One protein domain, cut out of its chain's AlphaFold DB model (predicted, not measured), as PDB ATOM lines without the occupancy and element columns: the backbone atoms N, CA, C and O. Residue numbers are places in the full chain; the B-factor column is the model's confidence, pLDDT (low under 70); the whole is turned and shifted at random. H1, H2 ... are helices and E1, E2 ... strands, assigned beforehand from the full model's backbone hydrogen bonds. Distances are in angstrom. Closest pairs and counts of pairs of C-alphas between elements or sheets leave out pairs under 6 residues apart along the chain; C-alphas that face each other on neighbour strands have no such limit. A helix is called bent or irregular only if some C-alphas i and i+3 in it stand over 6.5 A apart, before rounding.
ATOM      1  N   LEU A  68     332.608 263.261 144.341       58.91
ATOM      2  CA  LEU A  68     331.203 263.413 144.711       58.91
ATOM      3  C   LEU A  68     330.377 263.227 143.442       58.91
ATOM      4  O   LEU A  68     330.410 264.097 142.574       58.91
ATOM      5  N   GLN A  69     329.663 262.114 143.317       63.72
ATOM      6  CA  GLN A  69     328.785 261.894 142.172       63.72
ATOM      7  C   GLN A  69     327.327 262.079 142.588       63.72
ATOM      8  O   GLN A  69     326.875 261.547 143.606       63.72
ATOM      9  N   LEU A  70     326.599 262.846 141.777       73.50
ATOM     10  CA  LEU A  70     325.149 262.980 141.846       73.50
ATOM     11  C   LEU A  70     324.542 262.258 140.639       73.50
ATOM     12  O   LEU A  70     324.843 262.580 139.489       73.50
ATOM     13  N   GLN A  71     323.665 261.306 140.915       80.88
ATOM     14  CA  GLN A  71     322.923 260.552 139.925       80.88
ATOM     15  C   GLN A  71     321.719 261.338 139.418       80.88
ATOM     16  O   GLN A  71     321.007 262.010 140.173       80.88
ATOM     17  N   GLY A  72     321.483 261.223 138.113       80.81
ATOM     18  CA  GLY A  72     320.333 261.824 137.450       80.81
ATOM     19  C   GLY A  72     319.034 261.057 137.704       80.81
ATOM     20  O   GLY A  72     319.033 259.894 138.112       80.81
ATOM     21  N   ALA A  73     317.915 261.701 137.376       85.00
ATOM     22  CA  ALA A  73     316.571 261.176 137.609       85.00
ATOM     23  C   ALA A  73     316.340 259.767 137.031       85.00
ATOM     24  O   ALA A  73     315.816 258.897 137.718       85.00
ATOM     25  N   ASN A  74     316.808 259.507 135.804       84.31
ATOM     26  CA  ASN A  74     316.652 258.197 135.165       84.31
ATOM     27  C   ASN A  74     317.426 257.081 135.888       84.31
ATOM     28  O   ASN A  74     316.929 255.968 136.019       84.31
ATOM     29  N   TYR A  75     318.635 257.363 136.383       84.88
ATOM     30  CA  TYR A  75     319.383 256.374 137.163       84.88
ATOM     31  C   TYR A  75     318.642 256.065 138.464       84.88
ATOM     32  O   TYR A  75     318.398 254.902 138.775       84.88
ATOM     33  N   LEU A  76     318.221 257.103 139.186       86.62
ATOM     34  CA  LEU A  76     317.502 256.954 140.449       86.62
ATOM     35  C   LEU A  76     316.191 256.180 140.265       86.62
ATOM     36  O   LEU A  76     315.888 255.309 141.074       86.62
ATOM     37  N   ALA A  77     315.445 256.427 139.185       86.62
ATOM     38  CA  ALA A  77     314.185 255.734 138.913       86.62
ATOM     39  C   ALA A  77     314.376 254.220 138.749       86.62
ATOM     40  O   ALA A  77     313.539 253.445 139.203       86.62
ATOM     41  N   ASN A  78     315.497 253.812 138.149       84.69
ATOM     42  CA  ASN A  78     315.813 252.410 137.880       84.69
ATOM     43  C   ASN A  78     316.515 251.694 139.047       84.69
ATOM     44  O   ASN A  78     316.454 250.471 139.118       84.69
ATOM     45  N   ASN A  79     317.177 252.432 139.945       82.19
ATOM     46  CA  ASN A  79     317.989 251.860 141.031       82.19
ATOM     47  C   ASN A  79     317.376 252.058 142.430       82.19
ATOM     48  O   ASN A  79     317.863 251.499 143.408       82.19
ATOM     49  N   THR A  80     316.276 252.806 142.547       82.62
ATOM     50  CA  THR A  80     315.540 252.952 143.811       82.62
ATOM     51  C   THR A  80     314.537 251.809 143.985       82.62
ATOM     52  O   THR A  80     313.831 251.437 143.047       82.62
ATOM     53  N   ASN A  81     314.430 251.256 145.198       82.38
ATOM     54  CA  ASN A  81     313.463 250.194 145.476       82.38
ATOM     55  C   ASN A  81     312.000 250.688 145.414       82.38
ATOM     56  O   ASN A  81     311.702 251.880 145.547       82.38
ATOM     57  N   SER A  82     311.062 249.752 145.248       81.06
ATOM     58  CA  SER A  82     309.629 250.062 145.155       81.06
ATOM     59  C   SER A  82     309.106 250.800 146.390       81.06
ATOM     60  O   SER A  82     308.374 251.771 146.238       81.06
ATOM     61  N   SER A  83     309.534 250.409 147.592       84.56
ATOM     62  CA  SER A  83     309.089 251.014 148.855       84.56
ATOM     63  C   SER A  83     309.417 252.504 148.980       84.56
ATOM     64  O   SER A  83     308.639 253.250 149.572       84.56
ATOM     65  N   VAL A  84     310.553 252.958 148.443       85.19
ATOM     66  CA  VAL A  84     310.935 254.378 148.415       85.19
ATOM     67  C   VAL A  84     310.201 255.112 147.298       85.19
ATOM     68  O   VAL A  84     309.653 256.187 147.527       85.19
ATOM     69  N   ASN A  85     310.118 254.501 146.120       83.19
ATOM     70  CA  ASN A  85     309.441 255.070 144.956       83.19
ATOM     71  C   ASN A  85     307.942 255.326 145.189       83.19
ATOM     72  O   ASN A  85     307.406 256.306 144.671       83.19
ATOM     73  N   THR A  86     307.280 254.495 146.001       89.25
ATOM     74  CA  THR A  86     305.863 254.656 146.369       89.25
ATOM     75  C   THR A  86     305.614 255.662 147.492       89.25
ATOM     76  O   THR A  86     304.456 255.937 147.803       89.25
ATOM     77  N   GLN A  87     306.656 256.211 148.128       95.00
ATOM     78  CA  GLN A  87     306.457 257.280 149.107       95.00
ATOM     79  C   GLN A  87     305.865 258.509 148.420       95.00
ATOM     80  O   GLN A  87     306.185 258.824 147.272       95.00
ATOM     81  N   THR A  88     304.993 259.216 149.133       96.50
ATOM     82  CA  THR A  88     304.401 260.452 148.618       96.50
ATOM     83  C   THR A  88     305.346 261.626 148.834       96.50
ATOM     84  O   THR A  88     306.055 261.694 149.840       96.50
ATOM     85  N   PHE A  89     305.321 262.596 147.926       96.50
ATOM     86  CA  PHE A  89     306.079 263.835 148.078       96.50
ATOM     87  C   PHE A  89     305.719 264.538 149.395       96.50
ATOM     88  O   PHE A  89     306.602 264.971 150.135       96.50
ATOM     89  N   LYS A  90     304.427 264.543 149.748       97.12
ATOM     90  CA  LYS A  90     303.942 265.108 151.009       97.12
ATOM     91  C   LYS A  90     304.487 264.391 152.235       97.12
ATOM     92  O   LYS A  90     304.913 265.059 153.170       97.12
ATOM     93  N   SER A  91     304.493 263.059 152.252       96.50
ATOM     94  CA  SER A  91     305.008 262.313 153.408       96.50
ATOM     95  C   SER A  91     306.502 262.536 153.630       96.50
ATOM     96  O   SER A  91     306.952 262.479 154.768       96.50
ATOM     97  N   VAL A  92     307.263 262.787 152.560       95.44
ATOM     98  CA  VAL A  92     308.714 263.002 152.637       95.44
ATOM     99  C   VAL A  92     309.046 264.443 153.020       95.44
ATOM    100  O   VAL A  92     309.829 264.662 153.939       95.44
ATOM    101  N   PHE A  93     308.452 265.427 152.344       95.00
ATOM    102  CA  PHE A  93     308.840 266.837 152.478       95.00
ATOM    103  C   PHE A  93     307.884 267.670 153.342       95.00
ATOM    104  O   PHE A  93     308.137 268.848 153.573       95.00
ATOM    105  N   GLY A  94     306.757 267.114 153.793       95.31
ATOM    106  CA  GLY A  94     305.751 267.835 154.583       95.31
ATOM    107  C   GLY A  94     304.926 268.863 153.792       95.31
ATOM    108  O   GLY A  94     304.065 269.525 154.368       95.31
ATOM    109  N   ILE A  95     305.151 268.982 152.481       94.81
ATOM    110  CA  ILE A  95     304.446 269.891 151.569       94.81
ATOM    111  C   ILE A  95     303.951 269.145 150.335       94.81
ATOM    112  O   ILE A  95     304.523 268.131 149.946       94.81
ATOM    113  N   ASN A  96     302.910 269.659 149.685       96.50
ATOM    114  CA  ASN A  96     302.455 269.102 148.415       96.50
ATOM    115  C   ASN A  96     303.384 269.527 147.273       96.50
ATOM    116  O   ASN A  96     303.921 270.636 147.283       96.50
ATOM    117  N   ALA A  97     303.544 268.652 146.277       96.00
ATOM    118  CA  ALA A  97     304.349 268.944 145.097       96.00
ATOM    119  C   ALA A  97     303.763 270.144 144.343       96.00
ATOM    120  O   ALA A  97     302.549 270.240 144.157       96.00
ATOM    121  N   TYR A  98     304.611 271.068 143.906       95.19
ATOM    122  CA  TYR A  98     304.166 272.282 143.230       95.19
ATOM    123  C   TYR A  98     303.735 271.991 141.800       95.19
ATOM    124  O   TYR A  98     304.385 271.236 141.084       95.19
ATOM    125  N   LYS A  99     302.677 272.655 141.353       93.19
ATOM    126  CA  LYS A  99     302.181 272.588 139.982       93.19
ATOM    127  C   LYS A  99     302.097 273.989 139.406       93.19
ATOM    128  O   LYS A  99     301.572 274.890 140.061       93.19
ATOM    129  N   PHE A 100     302.558 274.180 138.176       84.38
ATOM    130  CA  PHE A 100     302.234 275.393 137.433       84.38
ATOM    131  C   PHE A 100     300.935 275.154 136.663       84.38
ATOM    132  O   PHE A 100     300.843 274.220 135.878       84.38
ATOM    133  N   SER A 101     299.895 275.941 136.932       75.88
ATOM    134  CA  SER A 101     298.596 275.780 136.273       75.88
ATOM    135  C   SER A 101     297.977 277.145 136.016       75.88
ATOM    136  O   SER A 101     297.802 277.935 136.942       75.88
ATOM    137  N   GLY A 102     297.653 277.438 134.755       67.38
ATOM    138  CA  GLY A 102     296.940 278.665 134.380       67.38
ATOM    139  C   GLY A 102     297.649 279.966 134.782       67.38
ATOM    140  O   GLY A 102     296.986 280.931 135.146       67.38
ATOM    141  N   GLY A 103     298.987 279.991 134.773       77.50
ATOM    142  CA  GLY A 103     299.777 281.174 135.143       77.50
ATOM    143  C   GLY A 103     299.960 281.389 136.649       77.50
ATOM    144  O   GLY A 103     300.546 282.391 137.049       77.50
ATOM    145  N   SER A 104     299.485 280.463 137.489       83.38
ATOM    146  CA  SER A 104     299.655 280.502 138.944       83.38
ATOM    147  C   SER A 104     300.285 279.215 139.473       83.38
ATOM    148  O   SER A 104     300.149 278.136 138.893       83.38
ATOM    149  N   VAL A 105     300.980 279.331 140.606       87.69
ATOM    150  CA  VAL A 105     301.497 278.166 141.330       87.69
ATOM    151  C   VAL A 105     300.371 277.585 142.182       87.69
ATOM    152  O   VAL A 105     299.798 278.267 143.025       87.69
ATOM    153  N   SER A 106     300.076 276.315 141.948       91.62
ATOM    154  CA  SER A 106     299.166 275.467 142.719       91.62
ATOM    155  C   SER A 106     299.936 274.237 143.215       91.62
ATOM    156  O   SER A 106     301.171 274.221 143.170       91.62
ATOM    157  N   THR A 107     299.244 273.204 143.693       94.31
ATOM    158  CA  THR A 107     299.877 271.960 144.146       94.31
ATOM    159  C   THR A 107     299.184 270.734 143.567       94.31
ATOM    160  O   THR A 107     297.963 270.724 143.418       94.31
ATOM    161  N   TYR A 108     299.953 269.683 143.303       94.12
ATOM    162  CA  TYR A 108     299.420 268.350 143.056       94.12
ATOM    163  C   TYR A 108     298.774 267.757 144.322       94.12
ATOM    164  O   TYR A 108     299.032 268.240 145.432       94.12
ATOM    165  N   PRO A 109     297.922 266.727 144.177       93.44
ATOM    166  CA  PRO A 109     297.329 266.034 145.315       93.44
ATOM    167  C   PRO A 109     298.363 265.339 146.213       93.44
ATOM    168  O   PRO A 109     299.465 264.991 145.794       93.44
ATOM    169  N   ASP A 110     297.965 265.067 147.454       95.44
ATOM    170  CA  ASP A 110     298.819 264.463 148.486       95.44
ATOM    171  C   ASP A 110     299.370 263.073 148.117       95.44
ATOM    172  O   ASP A 110     300.362 262.635 148.692       95.44
ATOM    173  N   ASN A 111     298.728 262.366 147.182       94.56
ATOM    174  CA  ASN A 111     299.122 261.025 146.749       94.56
ATOM    175  C   ASN A 111     300.177 261.020 145.630       94.56
ATOM    176  O   ASN A 111     300.549 259.940 145.174       94.56
ATOM    177  N   THR A 112     300.665 262.183 145.185       95.69
ATOM    178  CA  THR A 112     301.754 262.249 144.204       95.69
ATOM    179  C   THR A 112     303.027 261.648 144.789       95.69
ATOM    180  O   THR A 112     303.539 262.096 145.816       95.69
ATOM    181  N   THR A 113     303.524 260.609 144.132       95.81
ATOM    182  CA  THR A 113     304.661 259.793 144.564       95.81
ATOM    183  C   THR A 113     305.993 260.326 144.053       95.81
ATOM    184  O   THR A 113     306.054 261.086 143.081       95.81
ATOM    185  N   LEU A 114     307.083 259.898 144.695       94.81
ATOM    186  CA  LEU A 114     308.434 260.247 144.262       94.81
ATOM    187  C   LEU A 114     308.721 259.745 142.843       94.81
ATOM    188  O   LEU A 114     309.302 260.488 142.058       94.81
ATOM    189  N   ILE A 115     308.283 258.530 142.488       93.19
ATOM    190  CA  ILE A 115     308.538 257.972 141.152       93.19
ATOM    191  C   ILE A 115     307.811 258.736 140.048       93.19
ATOM    192  O   ILE A 115     308.394 258.958 138.987       93.19
ATOM    193  N   GLN A 116     306.583 259.200 140.305       94.62
ATOM    194  CA  GLN A 116     305.847 260.031 139.351       94.62
ATOM    195  C   GLN A 116     306.617 261.326 139.068       94.62
ATOM    196  O   GLN A 116     306.821 261.688 137.913       94.62
ATOM    197  N   ILE A 117     307.134 261.981 140.111       95.00
ATOM    198  CA  ILE A 117     307.939 263.204 139.970       95.00
ATOM    199  C   ILE A 117     309.273 262.926 139.282       95.00
ATOM    200  O   ILE A 117     309.716 263.723 138.469       95.00
ATOM    201  N   LEU A 118     309.922 261.807 139.594       92.06
ATOM    202  CA  LEU A 118     311.235 261.467 139.057       92.06
ATOM    203  C   LEU A 118     311.195 261.128 137.562       92.06
ATOM    204  O   LEU A 118     312.138 261.419 136.833       92.06
ATOM    205  N   THR A 119     310.107 260.503 137.117       91.75
ATOM    206  CA  THR A 119     309.921 260.061 135.725       91.75
ATOM    207  C   THR A 119     309.111 261.044 134.885       91.75
ATOM    208  O   THR A 119     309.132 260.954 133.659       91.75
ATOM    209  N   GLY A 120     308.382 261.961 135.528       91.94
ATOM    210  CA  GLY A 120     307.389 262.794 134.858       91.94
ATOM    211  C   GLY A 120     306.221 261.968 134.320       91.94
ATOM    212  O   GLY A 120     305.615 262.356 133.331       91.94
ATOM    213  N   MET A 121     305.934 260.806 134.912       91.50
ATOM    214  CA  MET A 121     304.855 259.914 134.491       91.50
ATOM    215  C   MET A 121     303.768 259.894 135.565       91.50
ATOM    216  O   MET A 121     304.046 259.568 136.714       91.50
ATOM    217  N   VAL A 122     302.526 260.229 135.212       87.44
ATOM    218  CA  VAL A 122     301.378 260.169 136.141       87.44
ATOM    219  C   VAL A 122     300.971 258.717 136.392       87.44
ATOM    220  O   VAL A 122     300.586 258.347 137.500       87.44
ATOM    221  N   ASP A 123     301.080 257.892 135.360       85.38
ATOM    222  CA  ASP A 123     300.791 256.465 135.355       85.38
ATOM    223  C   ASP A 123     301.757 255.763 134.380       85.38
ATOM    224  O   ASP A 123     302.745 256.346 133.948       85.38
ATOM    225  N   THR A 124     301.518 254.503 134.021       83.12
ATOM    226  CA  THR A 124     302.428 253.745 133.143       83.12
ATOM    227  C   THR A 124     302.463 254.218 131.683       83.12
ATOM    228  O   THR A 124     303.295 253.730 130.922       83.12
ATOM    229  N   VAL A 125     301.563 255.109 131.262       86.75
ATOM    230  CA  VAL A 125     301.386 255.525 129.857       86.75
ATOM    231  C   VAL A 125     301.288 257.042 129.657       86.75
ATOM    232  O   VAL A 125     301.518 257.518 128.547       86.75
ATOM    233  N   THR A 126     300.984 257.806 130.703       90.69
ATOM    234  CA  THR A 126     300.736 259.248 130.641       90.69
ATOM    235  C   THR A 126     301.933 260.031 131.170       90.69
ATOM    236  O   THR A 126     302.231 259.986 132.365       90.69
ATOM    237  N   GLN A 127     302.579 260.799 130.290       91.88
ATOM    238  CA  GLN A 127     303.637 261.737 130.665       91.88
ATOM    239  C   GLN A 127     303.046 263.105 131.034       91.88
ATOM    240  O   GLN A 127     302.268 263.683 130.277       91.88
ATOM    241  N   ASP A 128     303.467 263.630 132.179       89.19
ATOM    242  CA  ASP A 128     303.219 264.986 132.653       89.19
ATOM    243  C   ASP A 128     304.542 265.574 133.167       89.19
ATOM    244  O   ASP A 128     304.946 265.370 134.313       89.19
ATOM    245  N   LEU A 129     305.249 266.301 132.299       86.88
ATOM    246  CA  LEU A 129     306.510 266.951 132.671       86.88
ATOM    247  C   LEU A 129     306.300 268.112 133.657       86.88
ATOM    248  O   LEU A 129     307.255 268.517 134.322       86.88
ATOM    249  N   ASP A 130     305.064 268.597 133.838       90.25
ATOM    250  CA  ASP A 130     304.760 269.604 134.855       90.25
ATOM    251  C   ASP A 130     304.854 269.014 136.273       90.25
ATOM    252  O   ASP A 130     304.851 269.767 137.253       90.25
ATOM    253  N   LEU A 131     304.955 267.684 136.429       92.69
ATOM    254  CA  LEU A 131     305.245 267.023 137.712       92.69
ATOM    255  C   LEU A 131     306.596 267.444 138.295       92.69
ATOM    256  O   LEU A 131     306.761 267.453 139.518       92.69
ATOM    257  N   TYR A 132     307.542 267.866 137.452       93.12
ATOM    258  CA  TYR A 132     308.814 268.434 137.907       93.12
ATOM    259  C   TYR A 132     308.620 269.734 138.691       93.12
ATOM    260  O   TYR A 132     309.477 270.113 139.494       93.12
ATOM    261  N   GLY A 133     307.455 270.362 138.529       92.19
ATOM    262  CA  GLY A 133     307.074 271.596 139.182       92.19
ATOM    263  C   GLY A 133     307.702 272.825 138.527       92.19
ATOM    264  O   GLY A 133     308.619 272.717 137.708       92.19
ATOM    265  N   PRO A 134     307.226 274.026 138.895       90.81
ATOM    266  CA  PRO A 134     307.810 275.271 138.420       90.81
ATOM    267  C   PRO A 134     309.297 275.322 138.777       90.81
ATOM    268  O   PRO A 134     309.682 275.012 139.908       90.81
ATOM    269  N   ASP A 135     310.121 275.710 137.804       89.44
ATOM    270  CA  ASP A 135     311.578 275.788 137.946       89.44
ATOM    271  C   ASP A 135     312.229 274.437 138.334       89.44
ATOM    272  O   ASP A 135     313.308 274.402 138.927       89.44
ATOM    273  N   ASN A 136     311.565 273.313 138.018       91.56
ATOM    274  CA  ASN A 136     311.969 271.941 138.349       91.56
ATOM    275  C   ASN A 136     312.151 271.673 139.854       91.56
ATOM    276  O   ASN A 136     312.892 270.767 140.243       91.56
ATOM    277  N   ILE A 137     311.509 272.461 140.726       93.12
ATOM    278  CA  ILE A 137     311.732 272.362 142.172       93.12
ATOM    279  C   ILE A 137     311.390 270.976 142.733       93.12
ATOM    280  O   ILE A 137     312.162 270.452 143.535       93.12
ATOM    281  N   ASN A 138     310.290 270.354 142.293       95.94
ATOM    282  CA  ASN A 138     309.896 269.040 142.799       95.94
ATOM    283  C   ASN A 138     310.942 268.004 142.394       95.94
ATOM    284  O   ASN A 138     311.433 267.264 143.243       95.94
ATOM    285  N   LEU A 139     311.320 267.996 141.111       94.06
ATOM    286  CA  LEU A 139     312.316 267.069 140.581       94.06
ATOM    287  C   LEU A 139     313.642 267.208 141.329       94.06
ATOM    288  O   LEU A 139     314.187 266.217 141.808       94.06
ATOM    289  N   ASN A 140     314.139 268.434 141.485       91.44
ATOM    290  CA  ASN A 140     315.432 268.660 142.119       91.44
ATOM    291  C   ASN A 140     315.421 268.291 143.613       91.44
ATOM    292  O   ASN A 140     316.412 267.754 144.107       91.44
ATOM    293  N   MET A 141     314.312 268.516 144.330       92.69
ATOM    294  CA  MET A 141     314.158 268.053 145.716       92.69
ATOM    295  C   MET A 141     314.219 266.524 145.811       92.69
ATOM    296  O   MET A 141     314.938 265.998 146.661       92.69
ATOM    297  N   VAL A 142     313.510 265.813 144.926       93.44
ATOM    298  CA  VAL A 142     313.517 264.339 144.889       93.44
ATOM    299  C   VAL A 142     314.902 263.805 144.539       93.44
ATOM    300  O   VAL A 142     315.392 262.907 145.218       93.44
ATOM    301  N   VAL A 143     315.567 264.377 143.532       89.38
ATOM    302  CA  VAL A 143     316.921 263.971 143.122       89.38
ATOM    303  C   VAL A 143     317.906 264.109 144.281       89.38
ATOM    304  O   VAL A 143     318.630 263.162 144.580       89.38
ATOM    305  N   VAL A 144     317.924 265.255 144.965       86.06
ATOM    306  CA  VAL A 144     318.835 265.488 146.098       86.06
ATOM    307  C   VAL A 144     318.537 264.533 147.252       86.06
ATOM    308  O   VAL A 144     319.459 263.946 147.809       86.06
ATOM    309  N   TYR A 145     317.260 264.332 147.584       89.56
ATOM    310  CA  TYR A 145     316.847 263.403 148.635       89.56
ATOM    311  C   TYR A 145     317.257 261.954 148.336       89.56
ATOM    312  O   TYR A 145     317.846 261.296 149.191       89.56
ATOM    313  N   LEU A 146     316.980 261.453 147.129       87.81
ATOM    314  CA  LEU A 146     317.273 260.065 146.768       87.81
ATOM    315  C   LEU A 146     318.772 259.795 146.665       87.81
ATOM    316  O   LEU A 146     319.216 258.737 147.098       87.81
ATOM    317  N   ASN A 147     319.564 260.747 146.166       82.31
ATOM    318  CA  ASN A 147     321.014 260.577 146.183       82.31
ATOM    319  C   ASN A 147     321.560 260.489 147.619       82.31
ATOM    320  O   ASN A 147     322.404 259.645 147.897       82.31
ATOM    321  N   ALA A 148     321.033 261.289 148.551       81.25
ATOM    322  CA  ALA A 148     321.413 261.203 149.961       81.25
ATOM    323  C   ALA A 148     320.994 259.871 150.610       81.25
ATOM    324  O   ALA A 148     321.670 259.354 151.494       81.25
ATOM    325  N   LEU A 149     319.846 259.328 150.198       83.44
ATOM    326  CA  LEU A 149     319.304 258.081 150.734       83.44
ATOM    327  C   LEU A 149     320.072 256.844 150.241       83.44
ATOM    328  O   LEU A 149     320.188 255.876 150.990       83.44
ATOM    329  N   LEU A 150     320.565 256.866 148.999       76.94
ATOM    330  CA  LEU A 150     321.243 255.733 148.352       76.94
ATOM    331  C   LEU A 150     322.775 255.727 148.540       76.94
ATOM    332  O   LEU A 150     323.410 254.704 148.281       76.94
ATOM    333  N   ASP A 151     323.348 256.816 149.069       66.75
ATOM    334  CA  ASP A 151     324.757 256.968 149.494       66.75
ATOM    335  C   ASP A 151     325.349 255.727 150.215       66.75
ATOM    336  O   ASP A 151     326.441 255.285 149.852       66.75
ATOM    337  N   PRO A 152     324.646 255.047 151.152       56.78
ATOM    338  CA  PRO A 152     325.229 253.921 151.888       56.78
ATOM    339  C   PRO A 152     325.226 252.581 151.135       56.78
ATOM    340  O   PRO A 152     325.864 251.638 151.600       56.78
ATOM    341  N   ILE A 153     324.466 252.446 150.040       52.38
ATOM    342  CA  ILE A 153     324.188 251.143 149.402       52.38
ATOM    343  C   ILE A 153     325.031 250.946 148.134       52.38
ATOM    344  O   ILE A 153     325.520 249.841 147.904       52.38
ATOM    345  N   ASP A 154     325.257 252.008 147.355       52.38
ATOM    346  CA  ASP A 154     325.859 251.894 146.018       52.38
ATOM    347  C   ASP A 154     327.353 252.250 145.956       52.38
ATOM    348  O   ASP A 154     327.983 252.058 144.915       52.38
ATOM    349  N   GLY A 155     327.936 252.794 147.035       54.69
ATOM    350  CA  GLY A 155     329.366 253.143 147.152       54.69
ATOM    351  C   GLY A 155     329.889 254.201 146.162       54.69
ATOM    352  O   GLY A 155     331.025 254.645 146.290       54.69
ATOM    353  N   ASN A 156     329.064 254.606 145.193       58.03
ATOM    354  CA  ASN A 156     329.371 255.541 144.109       58.03
ATOM    355  C   ASN A 156     328.526 256.816 144.169       58.03
ATOM    356  O   ASN A 156     328.804 257.772 143.455       58.03
ATOM    357  N   ILE A 157     327.450 256.816 144.954       58.56
ATOM    358  CA  ILE A 157     326.585 257.975 145.166       58.56
ATOM    359  C   ILE A 157     327.095 258.631 146.432       58.56
ATOM    360  O   ILE A 157     327.297 257.923 147.406       58.56
ATOM    361  N   THR A 158     327.391 259.929 146.409       61.16
ATOM    362  CA  THR A 158     328.102 260.562 147.538       61.16
ATOM    363  C   THR A 158     327.667 262.003 147.755       61.16
ATOM    364  O   THR A 158     328.475 262.890 148.040       61.16
ATOM    365  N   TYR A 159     326.390 262.300 147.506       67.69
ATOM    366  CA  TYR A 159     325.927 263.676 147.575       67.69
ATOM    367  C   TYR A 159     324.408 263.819 147.730       67.69
ATOM    368  O   TYR A 159     323.678 263.370 146.859       67.69
ATOM    369  N   PRO A 160     323.897 264.582 148.702       65.75
ATOM    370  CA  PRO A 160     324.616 265.163 149.823       65.75
ATOM    371  C   PRO A 160     325.030 264.126 150.872       65.75
ATOM    372  O   PRO A 160     324.310 263.159 151.095       65.75
ATOM    373  N   ILE A 161     326.141 264.375 151.571       65.62
ATOM    374  CA  ILE A 161     326.600 263.493 152.649       65.62
ATOM    375  C   ILE A 161     325.705 263.672 153.878       65.62
ATOM    376  O   ILE A 161     325.512 264.790 154.369       65.62
ATOM    377  N   ILE A 162     325.207 262.551 154.404       69.56
ATOM    378  CA  ILE A 162     324.518 262.487 155.695       69.56
ATOM    379  C   ILE A 162     325.471 261.858 156.706       69.56
ATOM    380  O   ILE A 162     325.787 260.673 156.637       69.56
ATOM    381  N   GLN A 163     325.921 262.638 157.682       64.69
ATOM    382  CA  GLN A 163     326.841 262.150 158.705       64.69
ATOM    383  C   GLN A 163     326.077 261.838 159.990       64.69
ATOM    384  O   GLN A 163     325.697 262.728 160.733       64.69
ATOM    385  N   MET A 164     325.866 260.557 160.295       61.22
ATOM    386  CA  MET A 164     325.098 260.156 161.487       61.22
ATOM    387  C   MET A 164     325.798 260.493 162.817       61.22
ATOM    388  O   MET A 164     325.144 260.600 163.853       61.22
ATOM    389  N   SER A 165     327.124 260.650 162.803       59.16
ATOM    390  CA  SER A 165     327.953 260.893 163.991       59.16
ATOM    391  C   SER A 165     328.177 262.372 164.313       59.16
ATOM    392  O   SER A 165     328.697 262.686 165.385       59.16
ATOM    393  N   ASN A 166     327.802 263.291 163.421       56.38
ATOM    394  CA  ASN A 166     327.911 264.724 163.659       56.38
ATOM    395  C   ASN A 166     326.669 265.462 163.136       56.38
ATOM    396  O   ASN A 166     325.836 264.910 162.432       56.38
ATOM    397  N   SER A 167     326.503 266.724 163.514       58.78
ATOM    398  CA  SER A 167     325.324 267.506 163.124       58.78
ATOM    399  C   SER A 167     325.471 268.186 161.758       58.78
ATOM    400  O   SER A 167     324.786 269.179 161.524       58.78
ATOM    401  N   PHE A 168     326.388 267.738 160.889       55.09
ATOM    402  CA  PHE A 168     326.791 268.521 159.725       55.09
ATOM    403  C   PHE A 168     326.702 267.767 158.390       55.09
ATOM    404  O   PHE A 168     327.248 266.677 158.267       55.09
ATOM    405  N   PRO A 169     326.094 268.371 157.352       63.09
ATOM    406  CA  PRO A 169     325.033 269.388 157.418       63.09
ATOM    407  C   PRO A 169     323.696 268.806 157.919       63.09
ATOM    408  O   PRO A 169     322.857 269.545 158.428       63.09
ATOM    409  N   PHE A 170     323.515 267.484 157.814       72.31
ATOM    410  CA  PHE A 170     322.347 266.752 158.302       72.31
ATOM    411  C   PHE A 170     322.794 265.429 158.922       72.31
ATOM    412  O   PHE A 170     323.586 264.696 158.335       72.31
ATOM    413  N   ASN A 171     322.241 265.105 160.090       74.19
ATOM    414  CA  ASN A 171     322.513 263.853 160.803       74.19
ATOM    415  C   ASN A 171     321.502 262.734 160.493       74.19
ATOM    416  O   ASN A 171     321.605 261.636 161.032       74.19
ATOM    417  N   SER A 172     320.492 263.015 159.664       81.31
ATOM    418  CA  SER A 172     319.514 262.031 159.203       81.31
ATOM    419  C   SER A 172     318.871 262.455 157.885       81.31
ATOM    420  O   SER A 172     318.749 263.648 157.587       81.31
ATOM    421  N   ILE A 173     318.386 261.464 157.136       84.69
ATOM    422  CA  ILE A 173     317.634 261.679 155.898       84.69
ATOM    423  C   ILE A 173     316.332 262.459 156.142       84.69
ATOM    424  O   ILE A 173     315.959 263.322 155.352       84.69
ATOM    425  N   SER A 174     315.675 262.234 157.284       87.44
ATOM    426  CA  SER A 174     314.460 262.956 157.669       87.44
ATOM    427  C   SER A 174     314.726 264.441 157.914       87.44
ATOM    428  O   SER A 174     313.928 265.281 157.511       87.44
ATOM    429  N   ASN A 175     315.863 264.791 158.526       84.50
ATOM    430  CA  ASN A 175     316.223 266.195 158.739       84.50
ATOM    431  C   ASN A 175     316.531 266.917 157.427       84.50
ATOM    432  O   ASN A 175     316.131 268.071 157.272       84.50
ATOM    433  N   LEU A 176     317.166 266.231 156.473       85.62
ATOM    434  CA  LEU A 176     317.334 266.742 155.115       85.62
ATOM    435  C   LEU A 176     315.975 267.003 154.450       85.62
ATOM    436  O   LEU A 176     315.734 268.099 153.946       85.62
ATOM    437  N   ALA A 177     315.073 266.022 154.475       90.19
ATOM    438  CA  ALA A 177     313.766 266.141 153.833       90.19
ATOM    439  C   ALA A 177     312.922 267.281 154.433       90.19
ATOM    440  O   ALA A 177     312.393 268.116 153.696       90.19
ATOM    441  N   ASN A 178     312.892 267.389 155.765       88.88
ATOM    442  CA  ASN A 178     312.223 268.479 156.477       88.88
ATOM    443  C   ASN A 178     312.810 269.849 156.113       88.88
ATOM    444  O   ASN A 178     312.072 270.814 155.918       88.88
ATOM    445  N   TYR A 179     314.137 269.951 156.017       85.62
ATOM    446  CA  TYR A 179     314.804 271.184 155.612       85.62
ATOM    447  C   TYR A 179     314.427 271.591 154.181       85.62
ATOM    448  O   TYR A 179     314.043 272.740 153.962       85.62
ATOM    449  N   LEU A 180     314.476 270.652 153.228       88.44
ATOM    450  CA  LEU A 180     314.107 270.910 151.833       88.44
ATOM    451  C   LEU A 180     312.649 271.372 151.720       88.44
ATOM    452  O   LEU A 180     312.369 272.345 151.022       88.44
ATOM    453  N   GLY A 181     311.735 270.715 152.439       89.56
ATOM    454  CA  GLY A 181     310.325 271.094 152.490       89.56
ATOM    455  C   GLY A 181     310.095 272.493 153.060       89.56
ATOM    456  O   GLY A 181     309.411 273.310 152.443       89.56
ATOM    457  N   ASN A 182     310.718 272.806 154.200       88.31
ATOM    458  CA  ASN A 182     310.599 274.114 154.846       88.31
ATOM    459  C   ASN A 182     311.168 275.252 153.978       88.31
ATOM    460  O   ASN A 182     310.531 276.299 153.843       88.31
ATOM    461  N   GLU A 183     312.334 275.058 153.353       85.50
ATOM    462  CA  GLU A 183     312.920 276.067 152.461       85.50
ATOM    463  C   GLU A 183     312.113 276.242 151.174       85.50
ATOM    464  O   GLU A 183     311.956 277.365 150.688       85.50
ATOM    465  N   ALA A 184     311.567 275.165 150.611       88.44
ATOM    466  CA  ALA A 184     310.693 275.262 149.449       88.44
ATOM    467  C   ALA A 184     309.396 276.021 149.783       88.44
ATOM    468  O   ALA A 184     308.998 276.910 149.026       88.44
ATOM    469  N   ALA A 185     308.802 275.753 150.953       89.19
ATOM    470  CA  ALA A 185     307.616 276.453 151.442       89.19
ATOM    471  C   ALA A 185     307.862 277.951 151.664       89.19
ATOM    472  O   ALA A 185     307.034 278.779 151.287       89.19
ATOM    473  N   ALA A 186     309.004 278.306 152.259       86.12
ATOM    474  CA  ALA A 186     309.326 279.689 152.591       86.12
ATOM    475  C   ALA A 186     309.841 280.497 151.388       86.12
ATOM    476  O   ALA A 186     309.571 281.694 151.287       86.12
ATOM    477  N   ARG A 187     310.632 279.875 150.500       85.44
ATOM    478  CA  ARG A 187     311.413 280.565 149.456       85.44
ATOM    479  C   ARG A 187     311.517 279.781 148.147       85.44
ATOM    480  O   ARG A 187     312.591 279.713 147.554       85.44
ATOM    481  N   ARG A 188     310.396 279.246 147.654       88.31
ATOM    482  CA  ARG A 188     310.305 278.413 146.436       88.31
ATOM    483  C   ARG A 188     311.283 278.789 145.315       88.31
ATOM    484  O   ARG A 188     312.057 277.942 144.896       88.31
ATOM    485  N   LEU A 189     311.269 280.037 144.835       85.50
ATOM    486  CA  LEU A 189     312.112 280.477 143.708       85.50
ATOM    487  C   LEU A 189     313.614 280.370 144.009       85.50
ATOM    488  O   LEU A 189     314.386 279.869 143.194       85.50
ATOM    489  N   THR A 190     314.027 280.828 145.191       80.50
ATOM    490  CA  THR A 190     315.426 280.766 145.626       80.50
ATOM    491  C   THR A 190     315.871 279.320 145.804       80.50
ATOM    492  O   THR A 190     316.936 278.947 145.316       80.50
ATOM    493  N   THR A 191     315.033 278.497 146.437       81.31
ATOM    494  CA  THR A 191     315.285 277.068 146.643       81.31
ATOM    495  C   THR A 191     315.388 276.332 145.309       81.31
ATOM    496  O   THR A 191     316.350 275.605 145.090       81.31
ATOM    497  N   ALA A 192     314.464 276.573 144.376       83.38
ATOM    498  CA  ALA A 192     314.484 275.966 143.048       83.38
ATOM    499  C   ALA A 192     315.767 276.302 142.281       83.38
ATOM    500  O   ALA A 192     316.428 275.402 141.772       83.38
ATOM    501  N   SER A 193     316.161 277.580 142.259       79.25
ATOM    502  CA  SER A 193     317.391 278.032 141.599       79.25
ATOM    503  C   SER A 193     318.645 277.395 142.208       79.25
ATOM    504  O   SER A 193     319.521 276.926 141.481       79.25
ATOM    505  N   GLN A 194     318.718 277.329 143.536       80.19
ATOM    506  CA  GLN A 194     319.853 276.733 144.240       80.19
ATOM    507  C   GLN A 194     319.939 275.224 144.029       80.19
ATOM    508  O   GLN A 194     321.025 274.713 143.764       80.19
ATOM    509  N   LEU A 195     318.811 274.512 144.088       83.00
ATOM    510  CA  LEU A 195     318.769 273.083 143.794       83.00
ATOM    511  C   LEU A 195     319.054 272.803 142.313       83.00
ATOM    512  O   LEU A 195     319.743 271.840 142.002       83.00
ATOM    513  N   ALA A 196     318.604 273.651 141.391       82.19
ATOM    514  CA  ALA A 196     318.940 273.514 139.977       82.19
ATOM    515  C   ALA A 196     320.449 273.685 139.747       82.19
ATOM    516  O   ALA A 196     321.062 272.860 139.076       82.19
ATOM    517  N   ALA A 197     321.076 274.693 140.361       74.12
ATOM    518  CA  ALA A 197     322.532 274.867 140.323       74.12
ATOM    519  C   ALA A 197     323.274 273.678 140.961       74.12
ATOM    520  O   ALA A 197     324.360 273.288 140.524       74.12
ATOM    521  N   LEU A 198     322.667 273.076 141.984       74.06
ATOM    522  CA  LEU A 198     323.173 271.885 142.640       74.06
ATOM    523  C   LEU A 198     323.128 270.657 141.725       74.06
ATOM    524  O   LEU A 198     324.120 269.936 141.622       74.06
ATOM    525  N   VAL A 199     322.022 270.454 141.017       75.94
ATOM    526  CA  VAL A 199     321.799 269.292 140.150       75.94
ATOM    527  C   VAL A 199     322.506 269.424 138.795       75.94
ATOM    528  O   VAL A 199     323.020 268.436 138.282       75.94
ATOM    529  N   ALA A 200     322.614 270.631 138.232       67.19
ATOM    530  CA  ALA A 200     323.101 270.862 136.867       67.19
ATOM    531  C   ALA A 200     324.591 270.537 136.625       67.19
ATOM    532  O   ALA A 200     325.000 270.439 135.474       67.19
ATOM    533  N   ASN A 201     325.407 270.363 137.671       56.16
ATOM    534  CA  ASN A 201     326.860 270.168 137.537       56.16
ATOM    535  C   ASN A 201     327.408 269.082 138.480       56.16
ATOM    536  O   ASN A 201     328.146 269.417 139.412       56.16
TER     537      ASN A 201
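Overview. This is residues 68 to 201 of the 207 residues of an uncharacterized protein of Glaciecola sp (UniProt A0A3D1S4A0). A two-stranded hairpin, E1 and E2, sits at one end of a helical body built round the long helix H6, while the loop of residues 155 to 172 lies toward the other end. The bent helix H7 folds back on H6, with H7a beside it and H7b slanting over it; H1 and H4 also pack on H6, H2 is on H4 and H3 on H7a. The printed part has 134 residues, with seven named helices and two named strands in the order H1 H2 H3 E1 E2 H4 H5 H6 H7; the sheet E1 - E2 is antiparallel and the class is mostly helix. The whole is compact, with a radius of gyration of the C-alphas of 14.1 A and spans of 45 by 32 by 27 A.

Along the chain. E1 is residues 98 to 101, 9.6 A long, and E2 residues 104 to 107, 10.0 A; C-alpha 98 is at (304.166, 272.282, 143.230). H6, residues 134 to 154, measures 30.5 A, has a kink of 33 degrees near residue 148, and is irregular: C-alphas 135 and 138 are 8.5 A apart. H7, residues 173 to 199, was assigned as one helix by its hydrogen bonds but is bent, with C-alphas 186 and 189 9.3 A apart; its arms are H7a, residues 173 to 186, 20.1 A, and H7b, residues 189 to 199, 15.2 A, ending at C-alpha 199 (321.799, 269.292, 140.150). H1 is residues 73 to 79, 10.0 A, beginning at C-alpha 73 (316.571, 261.176, 137.609). The short helices are H2, residues 82 to 85, 5.0 A; H3, 89 to 93, 6.0 A; H4, 114 to 119, 8.7 A; and H5, 129 to 132, 5.9 A.

Arrangement. In the hairpin E1 and E2, N 99 and O 106 are 2.8 A apart and N 101 and O 104 3.0 A, within hydrogen-bond range. The closest C-alphas of E1 and H6 are those of Phe 100 and Pro 134, 5.7 A apart. H6 and H7a form a helical hairpin and touch at Leu 149 and Ile 173, C-alphas 6.5 A apart, a shallow tilt of 10 degrees, opposite ways. With residues 135 to 144 alone H6 touches H7b, closest C-alphas Ile 137 and Ala 192, 4.6 A, a steep tilt of 42 degrees. With residues 139 to 147 alone it touches H1, closest C-alphas Val 143 and Ala 73, 6.2 A. H4 touches H6, closest C-alphas Ile 117 and Leu 139, 5.9 A, and only just touches H2, with 3 pairs of C-alphas within 8 A, closest Ile 115 and Asn 85, 4.9 A. H5 touches H6 only at the corner, closest C-alphas Tyr 132 and Leu 139, 4.6 A. H3 touches H7a, closest C-alphas Phe 93 and Gly 181, 4.5 A. In H1, H3, H4, H7a and H7b every O i to N i+4 pair is within hydrogen-bond range, in H6 13 of 17; H2 and H5 are too short for one.

Size, cuts and confidence. The C-alphas farthest apart are those of Gly 102 and Ser 165, 46.4 A. The printed part has no cut, and the link H6 to H7 is long, 18 residues. The mean pLDDT of the printed part is 82.9; residues 68 to 69, 102, 151 to 169 and 200 to 201 are under 70.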